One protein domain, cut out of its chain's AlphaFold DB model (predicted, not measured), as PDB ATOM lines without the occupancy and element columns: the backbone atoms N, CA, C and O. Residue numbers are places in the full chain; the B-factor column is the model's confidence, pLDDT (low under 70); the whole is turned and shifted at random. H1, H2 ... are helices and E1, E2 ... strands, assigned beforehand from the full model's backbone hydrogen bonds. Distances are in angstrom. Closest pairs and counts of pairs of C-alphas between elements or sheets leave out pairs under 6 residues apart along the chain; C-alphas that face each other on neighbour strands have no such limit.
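This is residues 149 to 280 of the 373 residues of the protein "ACT domain-containing protein" of Campylobacteraceae bacterium 4484_4 (UniProt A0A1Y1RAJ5). A twisted sheet of four strands stands between helices: H5 slants over one face, with H1 to H4 gathered round it, and H7 runs along the strands over the opposite face, with H6 packed on it. H1, H2 and H3 lie beyond H5, away from the sheet, at one end of the longest axis. The printed part has 132 residues with seven named helices and four named strands, in the order H1 H2 H3 H4 H5 E1 E2 H6 E3 E4 H7. The sheet runs E1, E2, E4, E3, all antiparallel, and the class is mixed. The whole is compact, with a radius of gyration of the C-alphas of 15.8 A and spans of 42 by 28 by 22 A.

H1, residues 149 to 160, touches H4, residues 181 to 186, at a steep tilt of 65 degrees; their closest C-alphas, of Arg 151 and Asn 181, are 6.3 A apart. H1 also touches H5, residues 189 to 201, with residues 154 to 158 alone; the closest C-alphas are those of Leu 158 and Pro 189, 5.0 A. H2, residues 162 to 165, only just touches H5, with 3 pairs of C-alphas within 8 A, the closest those of Phe 164 and Ile 193, 6.5 A. H3, residues 169 to 176, is close to H5 but not clearly touching, with the C-alphas of Ile 175 and Ala 196 closest at 6.9 A. E1, residues 206 to 211, and E2, residues 217 to 222, form a hairpin, with N 207 and O 221 at 2.9 A. E4, residues 253 to 259, pairs with E2 through N 220 and O 255, 2.9 A, and forms a hairpin with E3, residues 240 to 247, with N 244 and O 256 at 2.8 A. H4 only grazes the sheet with residues 181 to 186. H5 is on the sheet at a height of 10.9 A, slantwise to the strands, at 45 degrees to E2 on the local plane. H7, residues 265 to 280, is on the opposite face at a height of 10.4 A, over E1 and E2, along the strands. H6, residues 228 to 234, is not on the sheet and touches H7; the closest C-alphas, of Leu 231 and Ala 278, are 5.8 A apart. E2, H6 and E3 form a split strand-helix-strand unit, two strands running the same way with E4 between them, and its crossover is right-handed. Every O i to N i+4 pair is within hydrogen-bond range in H1, H3, H4, H5 and H6, and 9 of 12 in H7; H2 is too short for one.

H1 begins at C-alpha 149, (45.194, -16.656, 3.403), and is 16.9 A long; H5 is 18.6 A. E3, the longest strand, is 20.9 A and begins at C-alpha 240, (18.048, -33.758, 3.813). H7, the longest helix, is 24.0 A and ends at C-alpha 280, (22.955, -47.063, 21.853).

The two C-alphas farthest apart, of Val 149 and Glu 266, are 46.7 A apart. The printed part has no cut, and the links are tight. The mean pLDDT of the printed part is 93.9, and no printed residue is under 70.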
ATOM      1  N   VAL A 149      45.449 -18.089   3.237       89.06
ATOM      2  CA  VAL A 149      45.194 -16.656   3.403       89.06
ATOM      3  C   VAL A 149      43.724 -16.422   3.759       89.06
ATOM      4  O   VAL A 149      43.429 -15.672   4.696       89.06
ATOM      5  N   LYS A 150      42.788 -17.124   3.104       89.12
ATOM      6  CA  LYS A 150      41.359 -17.075   3.456       89.12
ATOM      7  C   LYS A 150      41.128 -17.493   4.909       89.12
ATOM      8  O   LYS A 150      40.413 -16.804   5.646       89.12
ATOM      9  N   ARG A 151      41.773 -18.576   5.357       92.50
ATOM     10  CA  ARG A 151      41.733 -19.050   6.750       92.50
ATOM     11  C   ARG A 151      42.242 -17.980   7.715       92.50
ATOM     12  O   ARG A 151      41.540 -17.655   8.675       92.50
ATOM     13  N   ALA A 152      43.388 -17.367   7.426       93.06
ATOM     14  CA  ALA A 152      43.969 -16.307   8.249       93.06
ATOM     15  C   ALA A 152      43.054 -15.072   8.365       93.06
ATOM     16  O   ALA A 152      42.907 -14.504   9.453       93.06
ATOM     17  N   LEU A 153      42.383 -14.671   7.278       91.38
ATOM     18  CA  LEU A 153      41.408 -13.575   7.300       91.38
ATOM     19  C   LEU A 153      40.206 -13.897   8.196       91.38
ATOM     20  O   LEU A 153      39.788 -13.045   8.989       91.38
ATOM     21  N   LYS A 154      39.668 -15.123   8.121       93.38
ATOM     22  CA  LYS A 154      38.566 -15.559   8.994       93.38
ATOM     23  C   LYS A 154      39.002 -15.627  10.460       93.38
ATOM     24  O   LYS A 154      38.272 -15.137  11.319       93.38
ATOM     25  N   GLU A 155      40.211 -16.103  10.763       96.00
ATOM     26  CA  GLU A 155      40.757 -16.043  12.127       96.00
ATOM     27  C   GLU A 155      40.920 -14.617  12.644       96.00
ATOM     28  O   GLU A 155      40.639 -14.342  13.809       96.00
ATOM     29  N   LYS A 156      41.392 -13.695  11.800       95.56
ATOM     30  CA  LYS A 156      41.549 -12.289  12.180       95.56
ATOM     31  C   LYS A 156      40.200 -11.667  12.529       95.56
ATOM     32  O   LYS A 156      40.125 -10.919  13.501       95.56
ATOM     33  N   ARG A 157      39.144 -11.983  11.768       94.75
ATOM     34  CA  ARG A 157      37.763 -11.579  12.092       94.75
ATOM     35  C   ARG A 157      37.321 -12.196  13.425       94.75
ATOM     36  O   ARG A 157      36.916 -11.456  14.311       94.75
ATOM     37  N   LEU A 158      37.531 -13.498  13.620       95.94
ATOM     38  CA  LEU A 158      37.207 -14.202  14.867       95.94
ATOM     39  C   LEU A 158      37.899 -13.603  16.104       95.94
ATOM     40  O   LEU A 158      37.252 -13.359  17.118       95.94
ATOM     41  N   LYS A 159      39.197 -13.291  16.010       96.94
ATOM     42  CA  LYS A 159      39.991 -12.674  17.092       96.94
ATOM     43  C   LYS A 159      39.502 -11.267  17.475       96.94
ATOM     44  O   LYS A 159      39.797 -10.804  18.579       96.94
ATOM     45  N   LYS A 160      38.779 -10.579  16.583       96.38
ATOM     46  CA  LYS A 160      38.185  -9.256  16.837       96.38
ATOM     47  C   LYS A 160      36.817  -9.328  17.521       96.38
ATOM     48  O   LYS A 160      36.395  -8.326  18.085       96.38
ATOM     49  N   CYS A 161      36.133 -10.471  17.494       96.44
ATOM     50  CA  CYS A 161      34.824 -10.609  18.124       96.44
ATOM     51  C   CYS A 161      34.950 -10.501  19.653       96.44
ATOM     52  O   CYS A 161      35.705 -11.252  20.277       96.44
ATOM     53  N   ALA A 162      34.154  -9.628  20.277       95.56
ATOM     54  CA  ALA A 162      34.151  -9.448  21.733       95.56
ATOM     55  C   ALA A 162      33.863 -10.768  22.473       95.56
ATOM     56  O   ALA A 162      34.528 -11.112  23.450       95.56
ATOM     57  N   ALA A 163      32.935 -11.572  21.942       95.00
ATOM     58  CA  ALA A 163      32.593 -12.884  22.483       95.00
ATOM     59  C   ALA A 163      33.773 -13.875  22.481       95.00
ATOM     60  O   ALA A 163      33.830 -14.730  23.366       95.00
ATOM     61  N   PHE A 164      34.702 -13.762  21.523       97.25
ATOM     62  CA  PHE A 164      35.922 -14.571  21.468       97.25
ATOM     63  C   PHE A 164      36.958 -14.073  22.474       97.25
ATOM     64  O   PHE A 164      37.552 -14.863  23.204       97.25
ATOM     65  N   GLN A 165      37.149 -12.754  22.544       96.81
ATOM     66  CA  GLN A 165      38.103 -12.126  23.459       96.81
ATOM     67  C   GLN A 165      37.761 -12.389  24.930       96.81
ATOM     68  O   GLN A 165      38.673 -12.559  25.736       96.81
ATOM     69  N   ALA A 166      36.468 -12.505  25.247       95.81
ATOM     70  CA  ALA A 166      35.966 -12.862  26.573       95.81
ATOM     71  C   ALA A 166      36.231 -14.329  26.981       95.81
ATOM     72  O   ALA A 166      36.030 -14.691  28.139       95.81
ATOM     73  N   LEU A 167      36.655 -15.205  26.060       95.81
ATOM     74  CA  LEU A 167      36.969 -16.602  26.384       95.81
ATOM     75  C   LEU A 167      38.338 -16.718  27.074       95.81
ATOM     76  O   LEU A 167      39.248 -15.952  26.755       95.81
ATOM     77  N   PRO A 168      38.558 -17.731  27.934       95.94
ATOM     78  CA  PRO A 168      39.887 -18.021  28.469       95.94
ATOM     79  C   PRO A 168      40.924 -18.234  27.356       95.94
ATOM     80  O   PRO A 168      40.622 -18.846  26.329       95.94
ATOM     81  N   LYS A 169      42.174 -17.794  27.560       96.38
ATOM     82  CA  LYS A 169      43.237 -17.868  26.533       96.38
ATOM     83  C   LYS A 169      43.502 -19.282  26.020       96.38
ATOM     84  O   LYS A 169      43.731 -19.460  24.827       96.38
ATOM     85  N   LEU A 170      43.428 -20.285  26.896       94.12
ATOM     86  CA  LEU A 170      43.537 -21.691  26.498       94.12
ATOM     87  C   LEU A 170      42.437 -22.079  25.498       94.12
ATOM     88  O   LEU A 170      42.695 -22.780  24.527       94.12
ATOM     89  N   TYR A 171      41.226 -21.564  25.699       94.06
ATOM     90  CA  TYR A 171      40.084 -21.848  24.844       94.06
ATOM     91  C   TYR A 171      40.152 -21.122  23.504       94.06
ATOM     92  O   TYR A 171      39.849 -21.700  22.467       94.06
ATOM     93  N   GLN A 172      40.631 -19.875  23.509       97.25
ATOM     94  CA  GLN A 172      40.949 -19.154  22.276       97.25
ATOM     95  C   GLN A 172      41.934 -19.962  21.415       97.25
ATOM     96  O   GLN A 172      41.708 -20.122  20.220       97.25
ATOM     97  N   LYS A 173      42.987 -20.528  22.030       96.62
ATOM     98  CA  LYS A 173      43.944 -21.408  21.337       96.62
ATOM     99  C   LYS A 173      43.279 -22.677  20.795       96.62
ATOM    100  O   LYS A 173      43.491 -22.983  19.630       96.62
ATOM    101  N   LYS A 174      42.442 -23.354  21.592       96.31
ATOM    102  CA  LYS A 174      41.686 -24.549  21.168       96.31
ATOM    103  C   LYS A 174      40.779 -24.289  19.962       96.31
ATOM    104  O   LYS A 174      40.736 -25.090  19.040       96.31
ATOM    105  N   ILE A 175      40.063 -23.162  19.946       97.00
ATOM    106  CA  ILE A 175      39.214 -22.799  18.803       97.00
ATOM    107  C   ILE A 175      40.073 -22.548  17.559       97.00
ATOM    108  O   ILE A 175      39.733 -22.999  16.474       97.00
ATOM    109  N   LEU A 176      41.194 -21.839  17.699       96.44
ATOM    110  CA  LEU A 176      42.072 -21.550  16.563       96.44
ATOM    111  C   LEU A 176      42.786 -22.800  16.030       96.44
ATOM    112  O   LEU A 176      43.092 -22.836  14.844       96.44
ATOM    113  N   SER A 177      42.999 -23.820  16.868       95.12
ATOM    114  CA  SER A 177      43.603 -25.096  16.470       95.12
ATOM    115  C   SER A 177      42.640 -26.064  15.777       95.12
ATOM    116  O   SER A 177      43.040 -27.184  15.485       95.12
ATOM    117  N   ILE A 178      41.380 -25.683  15.535       95.50
ATOM    118  CA  ILE A 178      40.463 -26.493  14.722       95.50
ATOM    119  C   ILE A 178      41.037 -26.604  13.302       95.50
ATOM    120  O   ILE A 178      41.277 -25.591  12.636       95.50
ATOM    121  N   GLU A 179      41.241 -27.844  12.855       91.38
ATOM    122  CA  GLU A 179      41.922 -28.173  11.594       91.38
ATOM    123  C   GLU A 179      41.063 -27.875  10.360       91.38
ATOM    124  O   GLU A 179      41.578 -27.459   9.324       91.38
ATOM    125  N   SER A 180      39.743 -28.055  10.469       92.94
ATOM    126  CA  SER A 180      38.825 -27.906   9.339       92.94
ATOM    127  C   SER A 180      38.752 -26.457   8.855       92.94
ATOM    128  O   SER A 180      38.124 -25.610   9.487       92.94
ATOM    129  N   ASN A 181      39.338 -26.169   7.692       93.12
ATOM    130  CA  ASN A 181      39.204 -24.867   7.037       93.12
ATOM    131  C   ASN A 181      37.757 -24.592   6.607       93.12
ATOM    132  O   ASN A 181      37.278 -23.460   6.742       93.12
ATOM    133  N   LEU A 182      37.042 -25.626   6.146       94.38
ATOM    134  CA  LEU A 182      35.655 -25.505   5.698       94.38
ATOM    135  C   LEU A 182      34.744 -24.981   6.811       94.38
ATOM    136  O   LEU A 182      33.886 -24.148   6.533       94.38
ATOM    137  N   LEU A 183      34.979 -25.367   8.068       95.94
ATOM    138  CA  LEU A 183      34.252 -24.830   9.221       95.94
ATOM    139  C   LEU A 183      34.356 -23.300   9.301       95.94
ATOM    140  O   LEU A 183      33.342 -22.617   9.452       95.94
ATOM    141  N   PHE A 184      35.557 -22.740   9.136       95.38
ATOM    142  CA  PHE A 184      35.772 -21.285   9.178       95.38
ATOM    143  C   PHE A 184      35.258 -20.564   7.938       95.38
ATOM    144  O   PHE A 184      34.969 -19.365   7.981       95.38
ATOM    145  N   PHE A 185      35.170 -21.268   6.814       93.12
ATOM    146  CA  PHE A 185      34.592 -20.714   5.597       93.12
ATOM    147  C   PHE A 185      33.076 -20.748   5.623       93.12
ATOM    148  O   PHE A 185      32.462 -19.844   5.054       93.12
ATOM    149  N   LYS A 186      32.481 -21.742   6.280       92.94
ATOM    150  CA  LYS A 186      31.041 -21.954   6.314       92.94
ATOM    151  C   LYS A 186      30.356 -21.141   7.403       92.94
ATOM    152  O   LYS A 186      29.383 -20.454   7.099       92.94
ATOM    153  N   PHE A 187      30.888 -21.162   8.620       93.88
ATOM    154  CA  PHE A 187      30.258 -20.533   9.776       93.88
ATOM    155  C   PHE A 187      30.761 -19.116  10.026       93.88
ATOM    156  O   PHE A 187      31.919 -18.771   9.761       93.88
ATOM    157  N   TYR A 188      29.869 -18.270  10.535       92.56
ATOM    158  CA  TYR A 188      30.257 -16.967  11.057       92.56
ATOM    159  C   TYR A 188      31.059 -17.124  12.359       92.56
ATOM    160  O   TYR A 188      30.887 -18.114  13.075       92.56
ATOM    161  N   PRO A 189      31.941 -16.164  12.698       94.94
ATOM    162  CA  PRO A 189      32.700 -16.204  13.946       94.94
ATOM    163  C   PRO A 189      31.843 -16.474  15.188       94.94
ATOM    164  O   PRO A 189      32.228 -17.261  16.051       94.94
ATOM    165  N   GLU A 190      30.666 -15.864  15.255       95.00
ATOM    166  CA  GLU A 190      29.708 -15.986  16.349       95.00
ATOM    167  C   GLU A 190      29.183 -17.421  16.485       95.00
ATOM    168  O   GLU A 190      29.114 -17.942  17.599       95.00
ATOM    169  N   GLU A 191      28.894 -18.092  15.365       95.56
ATOM    170  CA  GLU A 191      28.476 -19.500  15.344       95.56
ATOM    171  C   GLU A 191      29.599 -20.422  15.831       95.56
ATOM    172  O   GLU A 191      29.365 -21.287  16.672       95.56
ATOM    173  N   ILE A 192      30.835 -20.206  15.364       97.56
ATOM    174  CA  ILE A 192      32.000 -20.998  15.791       97.56
ATOM    175  C   ILE A 192      32.197 -20.869  17.304       97.56
ATOM    176  O   ILE A 192      32.413 -21.865  17.994       97.56
ATOM    177  N   ILE A 193      32.083 -19.649  17.839       97.19
ATOM    178  CA  ILE A 193      32.174 -19.389  19.281       97.19
ATOM    179  C   ILE A 193      31.025 -20.070  20.032       97.19
ATOM    180  O   ILE A 193      31.262 -20.639  21.097       97.19
ATOM    181  N   ALA A 194      29.799 -20.016  19.510       97.00
ATOM    182  CA  ALA A 194      28.628 -20.624  20.139       97.00
ATOM    183  C   ALA A 194      28.736 -22.155  20.200       97.00
ATOM    184  O   ALA A 194      28.504 -22.736  21.263       97.00
ATOM    185  N   ILE A 195      29.155 -22.799  19.106       97.44
ATOM    186  CA  ILE A 195      29.409 -24.246  19.065       97.44
ATOM    187  C   ILE A 195      30.543 -24.592  20.025       97.44
ATOM    188  O   ILE A 195      30.403 -25.495  20.845       97.44
ATOM    189  N   ALA A 196      31.638 -23.829  20.003       96.81
ATOM    190  CA  ALA A 196      32.729 -24.051  20.935       96.81
ATOM    191  C   ALA A 196      32.238 -23.939  22.387       96.81
ATOM    192  O   ALA A 196      32.513 -24.825  23.184       96.81
ATOM    193  N   ARG A 197      31.467 -22.918  22.773       96.06
ATOM    194  CA  ARG A 197      30.921 -22.826  24.142       96.06
ATOM    195  C   ARG A 197      30.050 -24.029  24.504       96.06
ATOM    196  O   ARG A 197      30.225 -24.570  25.590       96.06
ATOM    197  N   TRP A 198      29.212 -24.489  23.579       97.12
ATOM    198  CA  TRP A 198      28.391 -25.681  23.781       97.12
ATOM    199  C   TRP A 198      29.235 -26.936  24.037       97.12
ATOM    200  O   TRP A 198      28.957 -27.679  24.973       97.12
ATOM    201  N   ILE A 199      30.320 -27.121  23.279       96.31
ATOM    202  CA  ILE A 199      31.271 -28.222  23.484       96.31
ATOM    203  C   ILE A 199      31.921 -28.152  24.870       96.31
ATOM    204  O   ILE A 199      32.082 -29.178  25.526       96.31
ATOM    205  N   ARG A 200      32.254 -26.951  25.360       93.31
ATOM    206  CA  ARG A 200      32.818 -26.764  26.710       93.31
ATOM    207  C   ARG A 200      31.862 -27.214  27.812       93.31
ATOM    208  O   ARG A 200      32.303 -27.640  28.873       93.31
ATOM    209  N   GLU A 201      30.570 -27.022  27.584       94.25
ATOM    210  CA  GLU A 201      29.499 -27.284  28.546       94.25
ATOM    211  C   GLU A 201      29.008 -28.737  28.495       94.25
ATOM    212  O   GLU A 201      28.199 -29.141  29.331       94.25
ATOM    213  N   LEU A 202      29.521 -29.538  27.556       95.06
ATOM    214  CA  LEU A 202      29.192 -30.950  27.416       95.06
ATOM    215  C   LEU A 202      29.653 -31.743  28.650       95.06
ATOM    216  O   LEU A 202      30.848 -31.953  28.863       95.06
ATOM    217  N   ARG A 203      28.689 -32.214  29.449       90.31
ATOM    218  CA  ARG A 203      28.935 -33.030  30.653       90.31
ATOM    219  C   ARG A 203      28.949 -34.542  30.393       90.31
ATOM    220  O   ARG A 203      29.448 -35.275  31.236       90.31
ATOM    221  N   GLY A 204      28.405 -34.996  29.263       91.31
ATOM    222  CA  GLY A 204      28.302 -36.412  28.892       91.31
ATOM    223  C   GLY A 204      29.050 -36.761  27.602       91.31
ATOM    224  O   GLY A 204      29.960 -36.048  27.177       91.31
ATOM    225  N   GLU A 205      28.635 -37.859  26.969       94.56
ATOM    226  CA  GLU A 205      29.230 -38.362  25.723       94.56
ATOM    227  C   GLU A 205      28.700 -37.670  24.466       94.56
ATOM    228  O   GLU A 205      29.394 -37.616  23.454       94.56
ATOM    229  N   TYR A 206      27.482 -37.132  24.511       97.00
ATOM    230  CA  TYR A 206      26.881 -36.393  23.409       97.00
ATOM    231  C   TYR A 206      25.813 -35.419  23.913       97.00
ATOM    232  O   TYR A 206      25.341 -35.516  25.046       97.00
ATOM    233  N   ALA A 207      25.460 -34.456  23.069       97.44
ATOM    234  CA  ALA A 207      24.302 -33.589  23.232       97.44
ATOM    235  C   ALA A 207      23.786 -33.185  21.850       97.44
ATOM    236  O   ALA A 207      24.558 -33.123  20.892       97.44
ATOM    237  N   TYR A 208      22.500 -32.860  21.747       97.69
ATOM    238  CA  TYR A 208      21.904 -32.394  20.500       97.69
ATOM    239  C   TYR A 208      20.971 -31.200  20.715       97.69
ATOM    240  O   TYR A 208      20.512 -30.931  21.826       97.69
ATOM    241  N   ARG A 209      20.721 -30.461  19.637       97.50
ATOM    242  CA  ARG A 209      19.745 -29.372  19.545       97.50
ATOM    243  C   ARG A 209      18.902 -29.596  18.300       97.50
ATOM    244  O   ARG A 209      19.438 -29.947  17.253       97.50
ATOM    245  N   ILE A 210      17.600 -29.374  18.426       96.94
ATOM    246  CA  ILE A 210      16.643 -29.465  17.325       96.94
ATOM    247  C   ILE A 210      16.008 -28.085  17.168       96.94
ATOM    248  O   ILE A 210      15.524 -27.511  18.142       96.94
ATOM    249  N   GLN A 211      16.052 -27.541  15.957       94.75
ATOM    250  CA  GLN A 211      15.358 -26.313  15.568       94.75
ATOM    251  C   GLN A 211      14.348 -26.665  14.477       94.75
ATOM    252  O   GLN A 211      14.667 -27.463  13.602       94.75
ATOM    253  N   ASN A 212      13.143 -26.100  14.545       93.25
ATOM    254  CA  ASN A 212      12.030 -26.434  13.649       93.25
ATOM    255  C   ASN A 212      11.149 -25.201  13.352       93.25
ATOM    256  O   ASN A 212       9.929 -25.295  13.307       93.25
ATOM    257  N   SER A 213      11.760 -24.011  13.269       86.94
ATOM    258  CA  SER A 213      11.041 -22.757  12.991       86.94
ATOM    259  C   SER A 213      10.975 -22.462  11.490       86.94
ATOM    260  O   SER A 213       9.888 -22.308  10.942       86.94
ATOM    261  N   ASP A 214      12.129 -22.440  10.818       84.19
ATOM    262  CA  ASP A 214      12.231 -22.137   9.380       84.19
ATOM    263  C   ASP A 214      12.298 -23.416   8.534       84.19
ATOM    264  O   ASP A 214      11.675 -23.525   7.478       84.19
ATOM    265  N   HIS A 215      13.096 -24.367   9.012       89.06
ATOM    266  CA  HIS A 215      13.271 -25.722   8.505       89.06
ATOM    267  C   HIS A 215      13.775 -26.596   9.660       89.06
ATOM    268  O   HIS A 215      14.386 -26.077  10.605       89.06
ATOM    269  N   LEU A 216      13.580 -27.915   9.583       93.81
ATOM    270  CA  LEU A 216      14.156 -28.822  10.569       93.81
ATOM    271  C   LEU A 216      15.689 -28.786  10.461       93.81
ATOM    272  O   LEU A 216      16.276 -29.072   9.414       93.81
ATOM    273  N   GLN A 217      16.349 -28.466  11.568       95.88
ATOM    274  CA  GLN A 217      17.796 -28.523  11.722       95.88
ATOM    275  C   GLN A 217      18.144 -29.320  12.976       95.88
ATOM    276  O   GLN A 217      17.686 -29.008  14.076       95.88
ATOM    277  N   ILE A 218      19.006 -30.319  12.811       97.69
ATOM    278  CA  ILE A 218      19.543 -31.126  13.906       97.69
ATOM    279  C   ILE A 218      21.026 -30.807  14.040       97.69
ATOM    280  O   ILE A 218      21.795 -30.992  13.096       97.69
ATOM    281  N   GLU A 219      21.437 -30.347  15.215       98.25
ATOM    282  CA  GLU A 219      22.843 -30.198  15.572       98.25
ATOM    283  C   GLU A 219      23.202 -31.230  16.639       98.25
ATOM    284  O   GLU A 219      22.467 -31.387  17.610       98.25
ATOM    285  N   ILE A 220      24.332 -31.922  16.489       98.38
ATOM    286  CA  ILE A 220      24.804 -32.940  17.437       98.38
ATOM    287  C   ILE A 220      26.277 -32.677  17.737       98.38
ATOM    288  O   ILE A 220      27.071 -32.508  16.818       98.38
ATOM    289  N   ILE A 221      26.661 -32.683  19.010       98.12
ATOM    290  CA  ILE A 221      28.060 -32.790  19.441       98.12
ATOM    291  C   ILE A 221      28.257 -34.136  20.122       98.12
ATOM    292  O   ILE A 221      27.423 -34.544  20.927       98.12
ATOM    293  N   ARG A 222      29.351 -34.835  19.818       96.75
ATOM    294  CA  ARG A 222      29.654 -36.130  20.439       96.75
ATOM    295  C   ARG A 222      31.136 -36.363  20.676       96.75
ATOM    296  O   ARG A 222      31.975 -35.847  19.945       96.75
ATOM    297  N   LYS A 223      31.429 -37.212  21.655       94.94
ATOM    298  CA  LYS A 223      32.707 -37.894  21.886       94.94
ATOM    299  C   LYS A 223      32.586 -39.358  21.457       94.94
ATOM    300  O   LYS A 223      33.358 -39.803  20.612       94.94
ATOM    301  N   LYS A 224      31.531 -40.046  21.908       92.38
ATOM    302  CA  LYS A 224      31.156 -41.406  21.480       92.38
ATOM    303  C   LYS A 224      30.755 -41.482  20.000       92.38
ATOM    304  O   LYS A 224      30.222 -40.527  19.439       92.38
ATOM    305  N   GLU A 225      31.007 -42.623  19.364       90.56
ATOM    306  CA  GLU A 225      30.528 -42.906  18.006       90.56
ATOM    307  C   GLU A 225      28.997 -42.892  17.903       90.56
ATOM    308  O   GLU A 225      28.285 -43.204  18.857       90.56
ATOM    309  N   ILE A 226      28.513 -42.505  16.723       91.88
ATOM    310  CA  ILE A 226      27.097 -42.439  16.366       91.88
ATOM    311  C   ILE A 226      26.886 -43.270  15.103       91.88
ATOM    312  O   ILE A 226      27.641 -43.130  14.142       91.88
ATOM    313  N   HIS A 227      25.835 -44.086  15.074       91.19
ATOM    314  CA  HIS A 227      25.416 -44.796  13.869       91.19
ATOM    315  C   HIS A 227      24.636 -43.842  12.956       91.19
ATOM    316  O   HIS A 227      23.404 -43.834  12.931       91.19
ATOM    317  N   LEU A 228      25.344 -43.000  12.201       90.62
ATOM    318  CA  LEU A 228      24.707 -41.970  11.378       90.62
ATOM    319  C   LEU A 228      23.833 -42.569  10.263       90.62
ATOM    320  O   LEU A 228      22.747 -42.058   9.995       90.62
ATOM    321  N   GLY A 229      24.250 -43.699   9.682       89.88
ATOM    322  CA  GLY A 229      23.419 -44.471   8.755       89.88
ATOM    323  C   GLY A 229      22.085 -44.915   9.370       89.88
ATOM    324  O   GLY A 229      21.048 -44.809   8.715       89.88
ATOM    325  N   TYR A 230      22.071 -45.315  10.650       91.12
ATOM    326  CA  TYR A 230      20.827 -45.614  11.371       91.12
ATOM    327  C   TYR A 230      19.926 -44.383  11.432       91.12
ATOM    328  O   TYR A 230      18.791 -44.431  10.953       91.12
ATOM    329  N   LEU A 231      20.445 -43.273  11.964       93.06
ATOM    330  CA  LEU A 231      19.682 -42.040  12.130       93.06
ATOM    331  C   LEU A 231      19.086 -41.574  10.795       93.06
ATOM    332  O   LEU A 231      17.882 -41.351  10.694       93.06
ATOM    333  N   LEU A 232      19.898 -41.515   9.739       92.75
ATOM    334  CA  LEU A 232      19.444 -41.091   8.413       92.75
ATOM    335  C   LEU A 232      18.448 -42.074   7.783       92.75
ATOM    336  O   LEU A 232      17.585 -41.655   7.017       92.75
ATOM    337  N   SER A 233      18.507 -43.366   8.124       90.44
ATOM    338  CA  SER A 233      17.506 -44.342   7.676       90.44
ATOM    339  C   SER A 233      16.137 -44.120   8.323       90.44
ATOM    340  O   SER A 233      15.110 -44.228   7.647       90.44
ATOM    341  N   ARG A 234      16.109 -43.750   9.613       91.50
ATOM    342  CA  ARG A 234      14.878 -43.403  10.342       91.50
ATOM    343  C   ARG A 234      14.262 -42.108   9.826       91.50
ATOM    344  O   ARG A 234      13.046 -41.968   9.862       91.50
ATOM    345  N   LEU A 235      15.097 -41.211   9.305       91.69
ATOM    346  CA  LEU A 235      14.706 -39.919   8.741       91.69
ATOM    347  C   LEU A 235      14.563 -39.942   7.213       91.69
ATOM    348  O   LEU A 235      14.466 -38.889   6.593       91.69
ATOM    349  N   ALA A 236      14.516 -41.124   6.590       89.19
ATOM    350  CA  ALA A 236      14.481 -41.259   5.132       89.19
ATOM    351  C   ALA A 236      13.196 -40.726   4.465       89.19
ATOM    352  O   ALA A 236      13.137 -40.681   3.239       89.19
ATOM    353  N   SER A 237      12.158 -40.380   5.237       88.50
ATOM    354  CA  SER A 237      10.961 -39.683   4.743       88.50
ATOM    355  C   SER A 237      11.155 -38.172   4.602       88.50
ATOM    356  O   SER A 237      10.345 -37.531   3.939       88.50
ATOM    357  N   LEU A 238      12.195 -37.612   5.223       90.69
ATOM    358  CA  LEU A 238      12.501 -36.188   5.204       90.69
ATOM    359  C   LEU A 238      13.585 -35.892   4.168       90.69
ATOM    360  O   LEU A 238      14.511 -36.682   3.963       90.69
ATOM    361  N   ASN A 239      13.512 -34.717   3.549       89.56
ATOM    362  CA  ASN A 239      14.483 -34.326   2.539       89.56
ATOM    363  C   ASN A 239      15.674 -33.625   3.192       89.56
ATOM    364  O   ASN A 239      15.640 -32.421   3.439       89.56
ATOM    365  N   VAL A 240      16.755 -34.365   3.455       92.56
ATOM    366  CA  VAL A 240      18.048 -33.758   3.813       92.56
ATOM    367  C   VAL A 240      18.500 -32.879   2.649       92.56
ATOM    368  O   VAL A 240      18.515 -33.337   1.513       92.56
ATOM    369  N   VAL A 241      18.900 -31.638   2.924       92.12
ATOM    370  CA  VAL A 241      19.434 -30.704   1.914       92.12
ATOM    371  C   VAL A 241      20.930 -30.499   2.103       92.12
ATOM    372  O   VAL A 241      21.692 -30.383   1.139       92.12
ATOM    373  N   ASN A 242      21.383 -30.473   3.354       93.88
ATOM    374  CA  ASN A 242      22.795 -30.349   3.667       93.88
ATOM    375  C   ASN A 242      23.135 -30.989   5.007       93.88
ATOM    376  O   ASN A 242      22.408 -30.829   5.981       93.88
ATOM    377  N   MET A 243      24.286 -31.644   5.052       95.81
ATOM    378  CA  MET A 243      24.901 -32.145   6.265       95.81
ATOM    379  C   MET A 243      26.338 -31.638   6.354       95.81
ATOM    380  O   MET A 243      27.059 -31.683   5.363       95.81
ATOM    381  N   ASP A 244      26.760 -31.178   7.525       96.94
ATOM    382  CA  ASP A 244      28.148 -30.833   7.823       96.94
ATOM    383  C   ASP A 244      28.651 -31.645   9.002       96.94
ATOM    384  O   ASP A 244      27.908 -31.869   9.960       96.94
ATOM    385  N   ILE A 245      29.915 -32.051   8.933       96.38
ATOM    386  CA  ILE A 245      30.593 -32.804   9.980       96.38
ATOM    387  C   ILE A 245      31.957 -32.163  10.199       96.38
ATOM    388  O   ILE A 245      32.766 -32.056   9.280       96.38
ATOM    389  N   PHE A 246      32.222 -31.730  11.427       96.56
ATOM    390  CA  PHE A 246      33.471 -31.068  11.777       96.56
ATOM    391  C   PHE A 246      34.070 -31.651  13.047       96.56
ATOM    392  O   PHE A 246      33.388 -31.788  14.063       96.56
ATOM    393  N   LYS A 247      35.372 -31.939  13.011       94.88
ATOM    394  CA  LYS A 247      36.145 -32.257  14.210       94.88
ATOM    395  C   LYS A 247      36.546 -30.964  14.923       94.88
ATOM    396  O   LYS A 247      37.147 -30.070  14.329       94.88
ATOM    397  N   PHE A 248      36.201 -30.873  16.197       95.62
ATOM    398  CA  PHE A 248      36.629 -29.831  17.120       95.62
ATOM    399  C   PHE A 248      37.740 -30.363  18.040       95.62
ATOM    400  O   PHE A 248      38.160 -31.518  17.959       95.62
ATOM    401  N   PHE A 249      38.243 -29.498  18.920       93.50
ATOM    402  CA  PHE A 249      39.163 -29.879  19.994       93.50
ATOM    403  C   PHE A 249      38.536 -30.914  20.948       93.50
ATOM    404  O   PHE A 249      37.319 -31.093  20.990       93.50
ATOM    405  N   ASP A 250      39.386 -31.567  21.747       89.81
ATOM    406  CA  ASP A 250      38.997 -32.609  22.711       89.81
ATOM    407  C   ASP A 250      38.281 -33.813  22.058       89.81
ATOM    408  O   ASP A 250      37.411 -34.429  22.672       89.81
ATOM    409  N   GLU A 251      38.648 -34.130  20.807       90.56
ATOM    410  CA  GLU A 251      38.107 -35.244  20.003       90.56
ATOM    411  C   GLU A 251      36.584 -35.194  19.780       90.56
ATOM    412  O   GLU A 251      35.952 -36.192  19.433       90.56
ATOM    413  N   VAL A 252      35.977 -34.015  19.933       96.06
ATOM    414  CA  VAL A 252      34.538 -33.840  19.734       96.06
ATOM    415  C   VAL A 252      34.226 -33.695  18.248       96.06
ATOM    416  O   VAL A 252      34.769 -32.812  17.586       96.06
ATOM    417  N   LYS A 253      33.311 -34.514  17.713       96.44
ATOM    418  CA  LYS A 253      32.720 -34.270  16.385       96.44
ATOM    419  C   LYS A 253      31.403 -33.512  16.529       96.44
ATOM    420  O   LYS A 253      30.587 -33.824  17.396       96.44
ATOM    421  N   TYR A 254      31.209 -32.537  15.657       97.88
ATOM    422  CA  TYR A 254      29.999 -31.745  15.506       97.88
ATOM    423  C   TYR A 254      29.316 -32.105  14.185       97.88
ATOM    424  O   TYR A 254      29.982 -32.166  13.155       97.88
ATOM    425  N   PHE A 255      28.003 -32.295  14.220       97.88
ATOM    426  CA  PHE A 255      27.151 -32.576  13.071       97.88
ATOM    427  C   PHE A 255      26.093 -31.480  12.967       97.88
ATOM    428  O   PHE A 255      25.508 -31.102  13.982       97.88
ATOM    429  N   ARG A 256      25.809 -31.010  11.753       97.50
ATOM    430  CA  ARG A 256      24.649 -30.163  11.440       97.50
ATOM    431  C   ARG A 256      23.921 -30.760  10.252       97.50
ATOM    432  O   ARG A 256      24.502 -30.830   9.178       97.50
ATOM    433  N   ILE A 257      22.667 -31.155  10.426       96.81
ATOM    434  CA  ILE A 257      21.822 -31.724   9.374       96.81
ATOM    435  C   ILE A 257      20.649 -30.775   9.155       96.81
ATOM    436  O   ILE A 257      19.880 -30.520  10.075       96.81
ATOM    437  N   ASN A 258      20.538 -30.235   7.947       94.88
ATOM    438  CA  ASN A 258      19.453 -29.364   7.518       94.88
ATOM    439  C   ASN A 258      18.526 -30.138   6.588       94.88
ATOM    440  O   ASN A 258      18.987 -30.741   5.611       94.88
ATOM    441  N   PHE A 259      17.234 -30.059   6.865       93.00
ATOM    442  CA  PHE A 259      16.175 -30.621   6.041       93.00
ATOM    443  C   PHE A 259      15.451 -29.510   5.275       93.00
ATOM    444  O   PHE A 259      15.640 -28.325   5.551       93.00
ATOM    445  N   LEU A 260      14.678 -29.890   4.261       88.00
ATOM    446  CA  LEU A 260      13.913 -28.949   3.450       88.00
ATOM    447  C   LEU A 260      12.653 -28.484   4.184       88.00
ATOM    448  O   LEU A 260      12.277 -27.319   4.063       88.00
ATOM    449  N   GLU A 261      12.012 -29.397   4.911       86.38
ATOM    450  CA  GLU A 261      10.749 -29.180   5.606       86.38
ATOM    451  C   GLU A 261      10.923 -28.998   7.121       86.38
ATOM    452  O   GLU A 261      11.935 -29.394   7.703       86.38
ATOM    453  N   ASN A 262       9.902 -28.422   7.757       91.00
ATOM    454  CA  ASN A 262       9.638 -28.615   9.183       91.00
ATOM    455  C   ASN A 262       8.892 -29.943   9.392       91.00
ATOM    456  O   ASN A 262       8.296 -30.479   8.456       91.00
ATOM    457  N   ILE A 263       8.897 -30.433  10.627       93.25
ATOM    458  CA  ILE A 263       8.080 -31.570  11.078       93.25
ATOM    459  C   ILE A 263       7.010 -31.107  12.068       93.25
ATOM    460  O   ILE A 263       7.110 -30.004  12.607       93.25
ATOM    461  N   GLU A 264       6.002 -31.933  12.330       93.31
ATOM    462  CA  GLU A 264       5.012 -31.633  13.370       93.31
ATOM    463  C   GLU A 264       5.639 -31.749  14.774       93.31
ATOM    464  O   GLU A 264       6.601 -32.493  14.985       93.31
ATOM    465  N   GLU A 265       5.102 -31.033  15.770       89.12
ATOM    466  CA  GLU A 265       5.659 -31.045  17.138       89.12
ATOM    467  C   GLU A 265       5.691 -32.458  17.749       89.12
ATOM    468  O   GLU A 265       6.642 -32.829  18.437       89.12
ATOM    469  N   GLU A 266       4.689 -33.280  17.438       90.19
ATOM    470  CA  GLU A 266       4.581 -34.673  17.884       90.19
ATOM    471  C   GLU A 266       5.709 -35.557  17.322       90.19
ATOM    472  O   GLU A 266       6.160 -36.504  17.972       90.19
ATOM    473  N   GLU A 267       6.222 -35.229  16.132       93.00
ATOM    474  CA  GLU A 267       7.323 -35.951  15.490       93.00
ATOM    475  C   GLU A 267       8.676 -35.666  16.157       93.00
ATOM    476  O   GLU A 267       9.577 -36.511  16.108       93.00
ATOM    477  N   ILE A 268       8.816 -34.524  16.846       92.81
ATOM    478  CA  ILE A 268      10.049 -34.150  17.559       92.81
ATOM    479  C   ILE A 268      10.372 -35.177  18.650       92.81
ATOM    480  O   ILE A 268      11.534 -35.548  18.813       92.81
ATOM    481  N   PHE A 269       9.361 -35.695  19.353       91.19
ATOM    482  CA  PHE A 269       9.562 -36.725  20.377       91.19
ATOM    483  C   PHE A 269      10.168 -38.009  19.788       91.19
ATOM    484  O   PHE A 269      11.125 -38.569  20.325       91.19
ATOM    485  N   TYR A 270       9.659 -38.465  18.638       92.00
ATOM    486  CA  TYR A 270      10.215 -39.632  17.948       92.00
ATOM    487  C   TYR A 270      11.627 -39.367  17.430       92.00
ATOM    488  O   TYR A 270      12.481 -40.252  17.506       92.00
ATOM    489  N   LEU A 271      11.883 -38.153  16.938       94.81
ATOM    490  CA  LEU A 271      13.199 -37.738  16.476       94.81
ATOM    491  C   LEU A 271      14.243 -37.799  17.599       94.81
ATOM    492  O   LEU A 271      15.325 -38.341  17.385       94.81
ATOM    493  N   GLN A 272      13.913 -37.299  18.792       95.12
ATOM    494  CA  GLN A 272      14.785 -37.381  19.969       95.12
ATOM    495  C   GLN A 272      15.154 -38.833  20.280       95.12
ATOM    496  O   GLN A 272      16.336 -39.164  20.376       95.12
ATOM    497  N   ARG A 273      14.154 -39.723  20.299       93.50
ATOM    498  CA  ARG A 273      14.380 -41.158  20.501       93.50
ATOM    499  C   ARG A 273      15.298 -41.759  19.433       93.50
ATOM    500  O   ARG A 273      16.193 -42.523  19.774       93.50
ATOM    501  N   TYR A 274      15.119 -41.413  18.155       93.88
ATOM    502  CA  TYR A 274      15.987 -41.913  17.081       93.88
ATOM    503  C   TYR A 274      17.439 -41.455  17.228       93.88
ATOM    504  O   TYR A 274      18.348 -42.220  16.902       93.88
ATOM    505  N   ILE A 275      17.666 -40.231  17.713       95.06
ATOM    506  CA  ILE A 275      19.015 -39.730  17.993       95.06
ATOM    507  C   ILE A 275      19.641 -40.534  19.136       95.06
ATOM    508  O   ILE A 275      20.759 -41.017  18.980       95.06
ATOM    509  N   ASP A 276      18.921 -40.740  20.240       94.19
ATOM    510  CA  ASP A 276      19.428 -41.499  21.391       94.19
ATOM    511  C   ASP A 276      19.721 -42.966  21.023       94.19
ATOM    512  O   ASP A 276      20.783 -43.508  21.346       94.19
ATOM    513  N   GLU A 277      18.828 -43.599  20.256       92.75
ATOM    514  CA  GLU A 277      19.018 -44.946  19.710       92.75
ATOM    515  C   GLU A 277      20.262 -45.030  18.807       92.75
ATOM    516  O   GLU A 277      20.999 -46.016  18.880       92.75
ATOM    517  N   ALA A 278      20.567 -43.985  18.024       93.06
ATOM    518  CA  ALA A 278      21.765 -43.938  17.178       93.06
ATOM    519  C   ALA A 278      23.084 -43.978  17.974       93.06
ATOM    520  O   ALA A 278      24.123 -44.315  17.405       93.06
ATOM    521  N   PHE A 279      23.056 -43.672  19.276       92.62
ATOM    522  CA  PHE A 279      24.199 -43.799  20.189       92.62
ATOM    523  C   PHE A 279      24.196 -45.095  21.011       92.62
ATOM    524  O   PHE A 279      25.192 -45.391  21.678       92.62
ATOM    525  N   SER A 280      23.104 -45.863  21.013       85.56
ATOM    526  CA  SER A 280      22.955 -47.063  21.853       85.56
ATOM    527  C   SER A 280      23.724 -48.286  21.330       85.56
ATOM    528  O   SER A 280      24.161 -49.107  22.127       85.56
TER     529      SER A 280